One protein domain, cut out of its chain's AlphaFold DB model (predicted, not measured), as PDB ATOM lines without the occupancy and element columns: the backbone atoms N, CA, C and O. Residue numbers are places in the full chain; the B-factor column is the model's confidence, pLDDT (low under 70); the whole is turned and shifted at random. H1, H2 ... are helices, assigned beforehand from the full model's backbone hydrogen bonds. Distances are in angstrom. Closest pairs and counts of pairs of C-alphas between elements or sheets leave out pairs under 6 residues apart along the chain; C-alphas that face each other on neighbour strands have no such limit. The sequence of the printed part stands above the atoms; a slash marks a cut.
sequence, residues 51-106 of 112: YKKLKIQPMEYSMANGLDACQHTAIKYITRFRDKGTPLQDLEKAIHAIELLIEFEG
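Overview. This is residues 51 to 106 of the 112 residues of the protein "Uncharacterized protein DUF3310" of Aminobacter sp. J15 (UniProt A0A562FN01). Two helices side by side, the long H3 and the shorter H2, form a helical hairpin, and a short helix, H1, packs on the side of H2 away from H3, slanted to it. The chain goes back and forth through H1, H2 and H3 in one flat layer, with H2 in the middle and H3 making the long edge. The printed part has 56 residues with three named helices, in the order H1, H2, H3, and no named strand; the class is all helix. The whole is compact, with a radius of gyration of the C-alphas of 11.6 A, and flat, spanning 36 by 28 by 9 A.

Arrangement. H3, residues 87 to 104, is the longest helix, and it touches H2, residues 69 to 80, with 23 pairs of C-alphas within 8 A. The closest C-alphas of the two are those of Ala 74 and Ala 94, 4.2 A apart. Their lines stand at a shallow tilt of 16 degrees, and they run opposite ways, a helical hairpin with centres 8.6 A apart. H2 also touches H1, residues 58 to 64, with 8 pairs of C-alphas within 8 A. Here the closest C-alphas are those of Pro 58 and Lys 76, 5.4 A apart. H1 and H2 run opposite ways at a steep tilt of 43 degrees, with centres 10.0 A apart, and they too form a helical hairpin. H1 and H3 are apart. In H1, H2 and H3 every pair of backbone O of residue i and N of residue i+4 is within hydrogen-bond range.

Along the chain. H3 has 18 residues, from Pro 87, with its C-alpha at (-16.887, 55.751, 27.041), to Phe 104, with its C-alpha at (5.224, 54.669, 40.813), and measures 26.1 A from first to last C-alpha. H2 has 12 residues, Ala 69 to Arg 80, and measures 16.7 A from first to last C-alpha. H1 has 7 residues, Pro 58 to Ala 64, and measures 9.9 A from first to last C-alpha; C-alpha 58 is at (-12.607, 42.943, 37.299).

Size, cuts and confidence. The two C-alphas farthest apart are those of Lys 53 and Gly 106, at 36.3 A, and the first and last printed C-alphas, those of Tyr 51 and Gly 106, are 32.3 A apart. The printed part runs from residue 51 to residue 106 and has no cut. The link from H1 to H2, with 4 residues, is tight, and the link from H2 to H3, with 6 residues, is short; no link is long. The mean pLDDT of the printed part is 91.8, and residue 51 is the one printed residue under 70.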
ATOM      1  N   TYR A  51     -21.292  44.887  36.073       69.94
ATOM      2  CA  TYR A  51     -20.355  43.810  36.440       69.94
ATOM      3  C   TYR A  51     -21.003  42.420  36.498       69.94
ATOM      4  O   TYR A  51     -20.313  41.428  36.287       69.94
ATOM      5  N   LYS A  52     -22.325  42.330  36.699       73.69
ATOM      6  CA  LYS A  52     -23.068  41.052  36.717       73.69
ATOM      7  C   LYS A  52     -23.119  40.346  35.358       73.69
ATOM      8  O   LYS A  52     -23.264  39.130  35.314       73.69
ATOM      9  N   LYS A  53     -23.007  41.098  34.262       79.12
ATOM     10  CA  LYS A  53     -23.021  40.561  32.889       79.12
ATOM     11  C   LYS A  53     -21.683  39.964  32.461       79.12
ATOM     12  O   LYS A  53     -21.605  39.297  31.432       79.12
ATOM     13  N   LEU A  54     -20.620  40.244  33.210       83.62
ATOM     14  CA  LEU A  54     -19.279  39.811  32.861       83.62
ATOM     15  C   LEU A  54     -19.084  38.348  33.254       83.62
ATOM     16  O   LEU A  54     -19.520  37.918  34.317       83.62
ATOM     17  N   LYS A  55     -18.375  37.595  32.405       85.62
ATOM     18  CA  LYS A  55     -17.988  36.208  32.711       85.62
ATOM     19  C   LYS A  55     -17.090  36.121  33.947       85.62
ATOM     20  O   LYS A  55     -17.177  35.151  34.683       85.62
ATOM     21  N   ILE A  56     -16.227  37.121  34.132       88.06
ATOM     22  CA  ILE A  56     -15.319  37.276  35.271       88.06
ATOM     23  C   ILE A  56     -15.369  38.747  35.671       88.06
ATOM     24  O   ILE A  56     -15.271  39.625  34.806       88.06
ATOM     25  N   GLN A  57     -15.523  39.038  36.961       89.19
ATOM     26  CA  GLN A  57     -15.533  40.427  37.416       89.19
ATOM     27  C   GLN A  57     -14.115  41.006  37.472       89.19
ATOM     28  O   GLN A  57     -13.182  40.291  37.837       89.19
ATOM     29  N   PRO A  58     -13.925  42.316  37.216       91.00
ATOM     30  CA  PRO A  58     -12.607  42.943  37.299       91.00
ATOM     31  C   PRO A  58     -11.922  42.721  38.653       91.00
ATOM     32  O   PRO A  58     -10.712  42.522  38.703       91.00
ATOM     33  N   MET A  59     -12.694  42.718  39.747       91.12
ATOM     34  CA  MET A  59     -12.185  42.436  41.093       91.12
ATOM     35  C   MET A  59     -11.676  40.999  41.219       91.12
ATOM     36  O   MET A  59     -10.566  40.782  41.689       91.12
ATOM     37  N   GLU A  60     -12.455  40.025  40.748       92.06
ATOM     38  CA  GLU A  60     -12.092  38.606  40.766       92.06
ATOM     39  C   GLU A  60     -10.819  38.349  39.953       92.06
ATOM     40  O   GLU A  60      -9.876  37.748  40.462       92.06
ATOM     41  N   TYR A  61     -10.747  38.892  38.733       93.62
ATOM     42  CA  TYR A  61      -9.547  38.814  37.899       93.62
ATOM     43  C   TYR A  61      -8.325  39.432  38.592       93.62
ATOM     44  O   TYR A  61      -7.241  38.854  38.567       93.62
ATOM     45  N   SER A  62      -8.495  40.591  39.233       95.69
ATOM     46  CA  SER A  62      -7.384  41.304  39.876       95.69
ATOM     47  C   SER A  62      -6.846  40.551  41.089       95.69
ATOM     48  O   SER A  62      -5.637  40.388  41.216       95.69
ATOM     49  N   MET A  63      -7.737  40.031  41.935       93.31
ATOM     50  CA  MET A  63      -7.355  39.244  43.108       93.31
ATOM     51  C   MET A  63      -6.693  37.920  42.711       93.31
ATOM     52  O   MET A  63      -5.706  37.526  43.324       93.31
ATOM     53  N   ALA A  64      -7.197  37.258  41.664       95.19
ATOM     54  CA  ALA A  64      -6.638  35.996  41.180       95.19
ATOM     55  C   ALA A  64      -5.225  36.146  40.586       95.19
ATOM     56  O   ALA A  64      -4.440  35.206  40.653       95.19
ATOM     57  N   ASN A  65      -4.901  37.316  40.024       96.19
ATOM     58  CA  ASN A  65      -3.598  37.592  39.408       96.19
ATOM     59  C   ASN A  65      -2.667  38.443  40.290       96.19
ATOM     60  O   ASN A  65      -1.575  38.787  39.848       96.19
ATOM     61  N   GLY A  66      -3.076  38.794  41.516       95.81
ATOM     62  CA  GLY A  66      -2.258  39.595  42.433       95.81
ATOM     63  C   GLY A  66      -1.974  41.012  41.927       95.81
ATOM     64  O   GLY A  66      -0.873  41.518  42.126       95.81
ATOM     65  N   LEU A  67      -2.944  41.631  41.247       95.69
ATOM     66  CA  LEU A  67      -2.764  42.950  40.642       95.69
ATOM     67  C   LEU A  67      -2.789  44.080  41.675       95.69
ATOM     68  O   LEU A  67      -3.552  44.041  42.644       95.69
ATOM     69  N   ASP A  68      -2.008  45.125  41.411       94.56
ATOM     70  CA  ASP A  68      -2.005  46.348  42.208       94.56
ATOM     71  C   ASP A  68      -3.251  47.225  41.952       94.56
ATOM     72  O   ASP A  68      -4.097  46.969  41.085       94.56
ATOM     73  N   ALA A  69      -3.375  48.301  42.734       94.50
ATOM     74  CA  ALA A  69      -4.515  49.208  42.662       94.50
ATOM     75  C   ALA A  69      -4.634  49.930  41.305       94.50
ATOM     76  O   ALA A  69      -5.757  50.154  40.831       94.50
ATOM     77  N   CYS A  70      -3.514  50.285  40.670       95.69
ATOM     78  CA  CYS A  70      -3.493  50.956  39.371       95.69
ATOM     79  C   CYS A  70      -3.921  49.996  38.257       95.69
ATOM     80  O   CYS A  70      -4.815  50.319  37.471       95.69
ATOM     81  N   GLN A  71      -3.372  48.783  38.249       96.31
ATOM     82  CA  GLN A  71      -3.703  47.698  37.330       96.31
ATOM     83  C   GLN A  71      -5.184  47.318  37.424       96.31
ATOM     84  O   GLN A  71      -5.892  47.309  36.410       96.31
ATOM     85  N   HIS A  72      -5.689  47.089  38.643       96.56
ATOM     86  CA  HIS A  72      -7.112  46.832  38.874       96.56
ATOM     87  C   HIS A  72      -7.980  47.962  38.308       96.56
ATOM     88  O   HIS A  72      -8.983  47.726  37.627       96.56
ATOM     89  N   THR A  73      -7.595  49.209  38.587       95.94
ATOM     90  CA  THR A  73      -8.351  50.390  38.175       95.94
ATOM     91  C   THR A  73      -8.386  50.530  36.655       95.94
ATOM     92  O   THR A  73      -9.468  50.757  36.106       95.94
ATOM     93  N   ALA A  74      -7.262  50.309  35.971       96.81
ATOM     94  CA  ALA A  74      -7.192  50.302  34.513       96.81
ATOM     95  C   ALA A  74      -8.137  49.247  33.916       96.81
ATOM     96  O   ALA A  74      -9.000  49.579  33.101       96.81
ATOM     97  N   ILE A  75      -8.068  47.998  34.392       95.19
ATOM     98  CA  ILE A  75      -8.926  46.901  33.912       95.19
ATOM     99  C   ILE A  75     -10.402  47.191  34.184       95.19
ATOM    100  O   ILE A  75     -11.241  46.991  33.304       95.19
ATOM    101  N   LYS A  76     -10.745  47.704  35.371       93.75
ATOM    102  CA  LYS A  76     -12.119  48.090  35.727       93.75
ATOM    103  C   LYS A  76     -12.708  49.073  34.714       93.75
ATOM    104  O   LYS A  76     -13.852  48.894  34.290       93.75
ATOM    105  N   TYR A  77     -11.952  50.103  34.338       94.81
ATOM    106  CA  TYR A  77     -12.403  51.103  33.370       94.81
ATOM    107  C   TYR A  77     -12.442  50.552  31.934       94.81
ATOM    108  O   TYR A  77     -13.443  50.755  31.245       94.81
ATOM    109  N   ILE A  78     -11.436  49.771  31.522       94.12
ATOM    110  CA  ILE A  78     -11.386  49.092  30.210       94.12
ATOM    111  C   ILE A  78     -12.519  48.078  30.045       94.12
ATOM    112  O   ILE A  78     -12.990  47.846  28.937       94.12
ATOM    113  N   THR A  79     -12.978  47.457  31.126       91.62
ATOM    114  CA  THR A  79     -14.024  46.434  31.032       91.62
ATOM    115  C   THR A  79     -15.413  47.059  30.891       91.62
ATOM    116  O   THR A  79     -16.251  46.527  30.174       91.62
ATOM    117  N   ARG A  80     -15.665  48.209  31.531       89.19
ATOM    118  CA  ARG A  80     -17.017  48.794  31.630       89.19
ATOM    119  C   ARG A  80     -17.331  49.911  30.626       89.19
ATOM    120  O   ARG A  80     -18.474  50.362  30.582       89.19
ATOM    121  N   PHE A  81     -16.348  50.407  29.865       91.62
ATOM    122  CA  PHE A  81     -16.506  51.620  29.037       91.62
ATOM    123  C   PHE A  81     -17.628  51.533  27.991       91.62
ATOM    124  O   PHE A  81     -18.135  52.564  27.562       91.62
ATOM    125  N   ARG A  82     -18.016  50.320  27.572       86.00
ATOM    126  CA  ARG A  82     -19.122  50.100  26.626       86.00
ATOM    127  C   ARG A  82     -20.493  50.083  27.296       86.00
ATOM    128  O   ARG A  82     -21.478  50.425  26.655       86.00
ATOM    129  N   ASP A  83     -20.551  49.697  28.567       82.44
ATOM    130  CA  ASP A  83     -21.802  49.569  29.320       82.44
ATOM    131  C   ASP A  83     -22.223  50.885  29.981       82.44
ATOM    132  O   ASP A  83     -23.378  51.056  30.379       82.44
ATOM    133  N   LYS A  84     -21.284  51.825  30.126       75.31
ATOM    134  CA  LYS A  84     -21.519  53.129  30.738       75.31
ATOM    135  C   LYS A  84     -21.637  54.212  29.667       75.31
ATOM    136  O   LYS A  84     -20.855  54.256  28.730       75.31
ATOM    137  N   GLY A  85     -22.565  55.152  29.849       76.25
ATOM    138  CA  GLY A  85     -22.840  56.229  28.885       76.25
ATOM    139  C   GLY A  85     -21.713  57.250  28.645       76.25
ATOM    140  O   GLY A  85     -21.932  58.201  27.905       76.25
ATOM    141  N   THR A  86     -20.524  57.088  29.245       86.56
ATOM    142  CA  THR A  86     -19.358  57.970  29.031       86.56
ATOM    143  C   THR A  86     -18.082  57.186  28.669       86.56
ATOM    144  O   THR A  86     -17.160  57.093  29.482       86.56
ATOM    145  N   PRO A  87     -17.983  56.641  27.438       89.75
ATOM    146  CA  PRO A  87     -16.887  55.751  27.041       89.75
ATOM    147  C   PRO A  87     -15.516  56.433  27.090       89.75
ATOM    148  O   PRO A  87     -14.573  55.882  27.647       89.75
ATOM    149  N   LEU A  88     -15.424  57.658  26.554       93.25
ATOM    150  CA  LEU A  88     -14.174  58.419  26.490       93.25
ATOM    151  C   LEU A  88     -13.599  58.682  27.887       93.25
ATOM    152  O   LEU A  88     -12.444  58.377  28.140       93.25
ATOM    153  N   GLN A  89     -14.434  59.149  28.818       94.38
ATOM    154  CA  GLN A  89     -14.007  59.455  30.185       94.38
ATOM    155  C   GLN A  89     -13.520  58.224  30.953       94.38
ATOM    156  O   GLN A  89     -12.659  58.337  31.822       94.38
ATOM    157  N   ASP A  90     -14.112  57.051  30.713       93.75
ATOM    158  CA  ASP A  90     -13.636  55.824  31.347       93.75
ATOM    159  C   ASP A  90     -12.288  55.394  30.736       93.75
ATOM    160  O   ASP A  90     -11.388  55.025  31.486       93.75
ATOM    161  N   LEU A  91     -12.090  55.534  29.419       96.06
ATOM    162  CA  LEU A  91     -10.788  55.273  28.790       96.06
ATOM    163  C   LEU A  91      -9.702  56.259  29.250       96.06
ATOM    164  O   LEU A  91      -8.595  55.830  29.559       96.06
ATOM    165  N   GLU A  92     -10.016  57.547  29.396       97.00
ATOM    166  CA  GLU A  92      -9.094  58.548  29.959       97.00
ATOM    167  C   GLU A  92      -8.684  58.204  31.396       97.00
ATOM    168  O   GLU A  92      -7.518  58.331  31.765       97.00
ATOM    169  N   LYS A  93      -9.612  57.686  32.211       95.44
ATOM    170  CA  LYS A  93      -9.296  57.200  33.564       95.44
ATOM    171  C   LYS A  93      -8.429  55.946  33.548       95.44
ATOM    172  O   LYS A  93      -7.596  55.787  34.435       95.44
ATOM    173  N   ALA A  94      -8.618  55.063  32.567       96.69
ATOM    174  CA  ALA A  94      -7.741  53.911  32.384       96.69
ATOM    175  C   ALA A  94      -6.319  54.353  32.013       96.69
ATOM    176  O   ALA A  94      -5.365  53.864  32.611       96.69
ATOM    177  N   ILE A  95      -6.188  55.317  31.095       97.00
ATOM    178  CA  ILE A  95      -4.901  55.924  30.731       97.00
ATOM    179  C   ILE A  95      -4.248  56.541  31.969       97.00
ATOM    180  O   ILE A  95      -3.109  56.218  32.274       97.00
ATOM    181  N   HIS A  96      -4.980  57.351  32.737       97.06
ATOM    182  CA  HIS A  96      -4.441  57.972  33.946       97.06
ATOM    183  C   HIS A  96      -3.954  56.947  34.984       97.06
ATOM    184  O   HIS A  96      -2.907  57.140  35.590       97.06
ATOM    185  N   ALA A  97      -4.666  55.830  35.166       97.19
ATOM    186  CA  ALA A  97      -4.211  54.762  36.055       97.19
ATOM    187  C   ALA A  97      -2.891  54.121  35.581       97.19
ATOM    188  O   ALA A  97      -2.053  53.770  36.408       97.19
ATOM    189  N   ILE A  98      -2.693  53.991  34.266       97.19
ATOM    190  CA  ILE A  98      -1.438  53.496  33.679       97.19
ATOM    191  C   ILE A  98      -0.319  54.531  33.844       97.19
ATOM    192  O   ILE A  98       0.793  54.162  34.198       97.19
ATOM    193  N   GLU A  99      -0.609  55.818  33.653       96.44
ATOM    194  CA  GLU A  99       0.346  56.907  33.898       96.44
ATOM    195  C   GLU A  99       0.832  56.912  35.356       96.44
ATOM    196  O   GLU A  99       2.036  56.933  35.598       96.44
ATOM    197  N   LEU A 100      -0.082  56.773  36.323       95.44
ATOM    198  CA  LEU A 100       0.274  56.636  37.741       95.44
ATOM    199  C   LEU A 100       1.138  55.398  38.004       95.44
ATOM    200  O   LEU A 100       2.081  55.464  38.785       95.44
ATOM    201  N   LEU A 101       0.836  54.267  37.360       96.12
ATOM    202  CA  LEU A 101       1.655  53.059  37.480       96.12
ATOM    203  C   LEU A 101       3.077  53.291  36.950       96.12
ATOM    204  O   LEU A 101       4.043  52.918  37.606       96.12
ATOM    205  N   ILE A 102       3.209  53.947  35.795       96.06
ATOM    206  CA  ILE A 102       4.506  54.314  35.211       96.06
ATOM    207  C   ILE A 102       5.298  55.226  36.160       96.06
ATOM    208  O   ILE A 102       6.511  55.048  36.296       96.06
ATOM    209  N   GLU A 103       4.629  56.183  36.809       94.56
ATOM    210  CA  GLU A 103       5.240  57.077  37.798       94.56
ATOM    211  C   GLU A 103       5.699  56.330  39.056       94.56
ATOM    212  O   GLU A 103       6.834  56.525  39.490       94.56
ATOM    213  N   PHE A 104       4.868  55.445  39.618       94.25
ATOM    214  CA  PHE A 104       5.224  54.669  40.813       94.25
ATOM    215  C   PHE A 104       6.360  53.674  40.569       94.25
ATOM    216  O   PHE A 104       7.205  53.493  41.443       94.25
ATOM    217  N   GLU A 105       6.413  53.078  39.380       94.75
ATOM    218  CA  GLU A 105       7.508  52.193  38.968       94.75
ATOM    219  C   GLU A 105       8.767  52.972  38.533       94.75
ATOM    220  O   GLU A 105       9.819  52.382  38.288       94.75
ATOM    221  N   GLY A 106       8.690  54.304  38.411       92.88
ATOM    222  CA  GLY A 106       9.813  55.147  37.990       92.88
ATOM    223  C   GLY A 106      10.285  54.881  36.554       92.88
ATOM    224  O   GLY A 106      11.445  55.136  36.220       92.88
TER     225      GLY A 106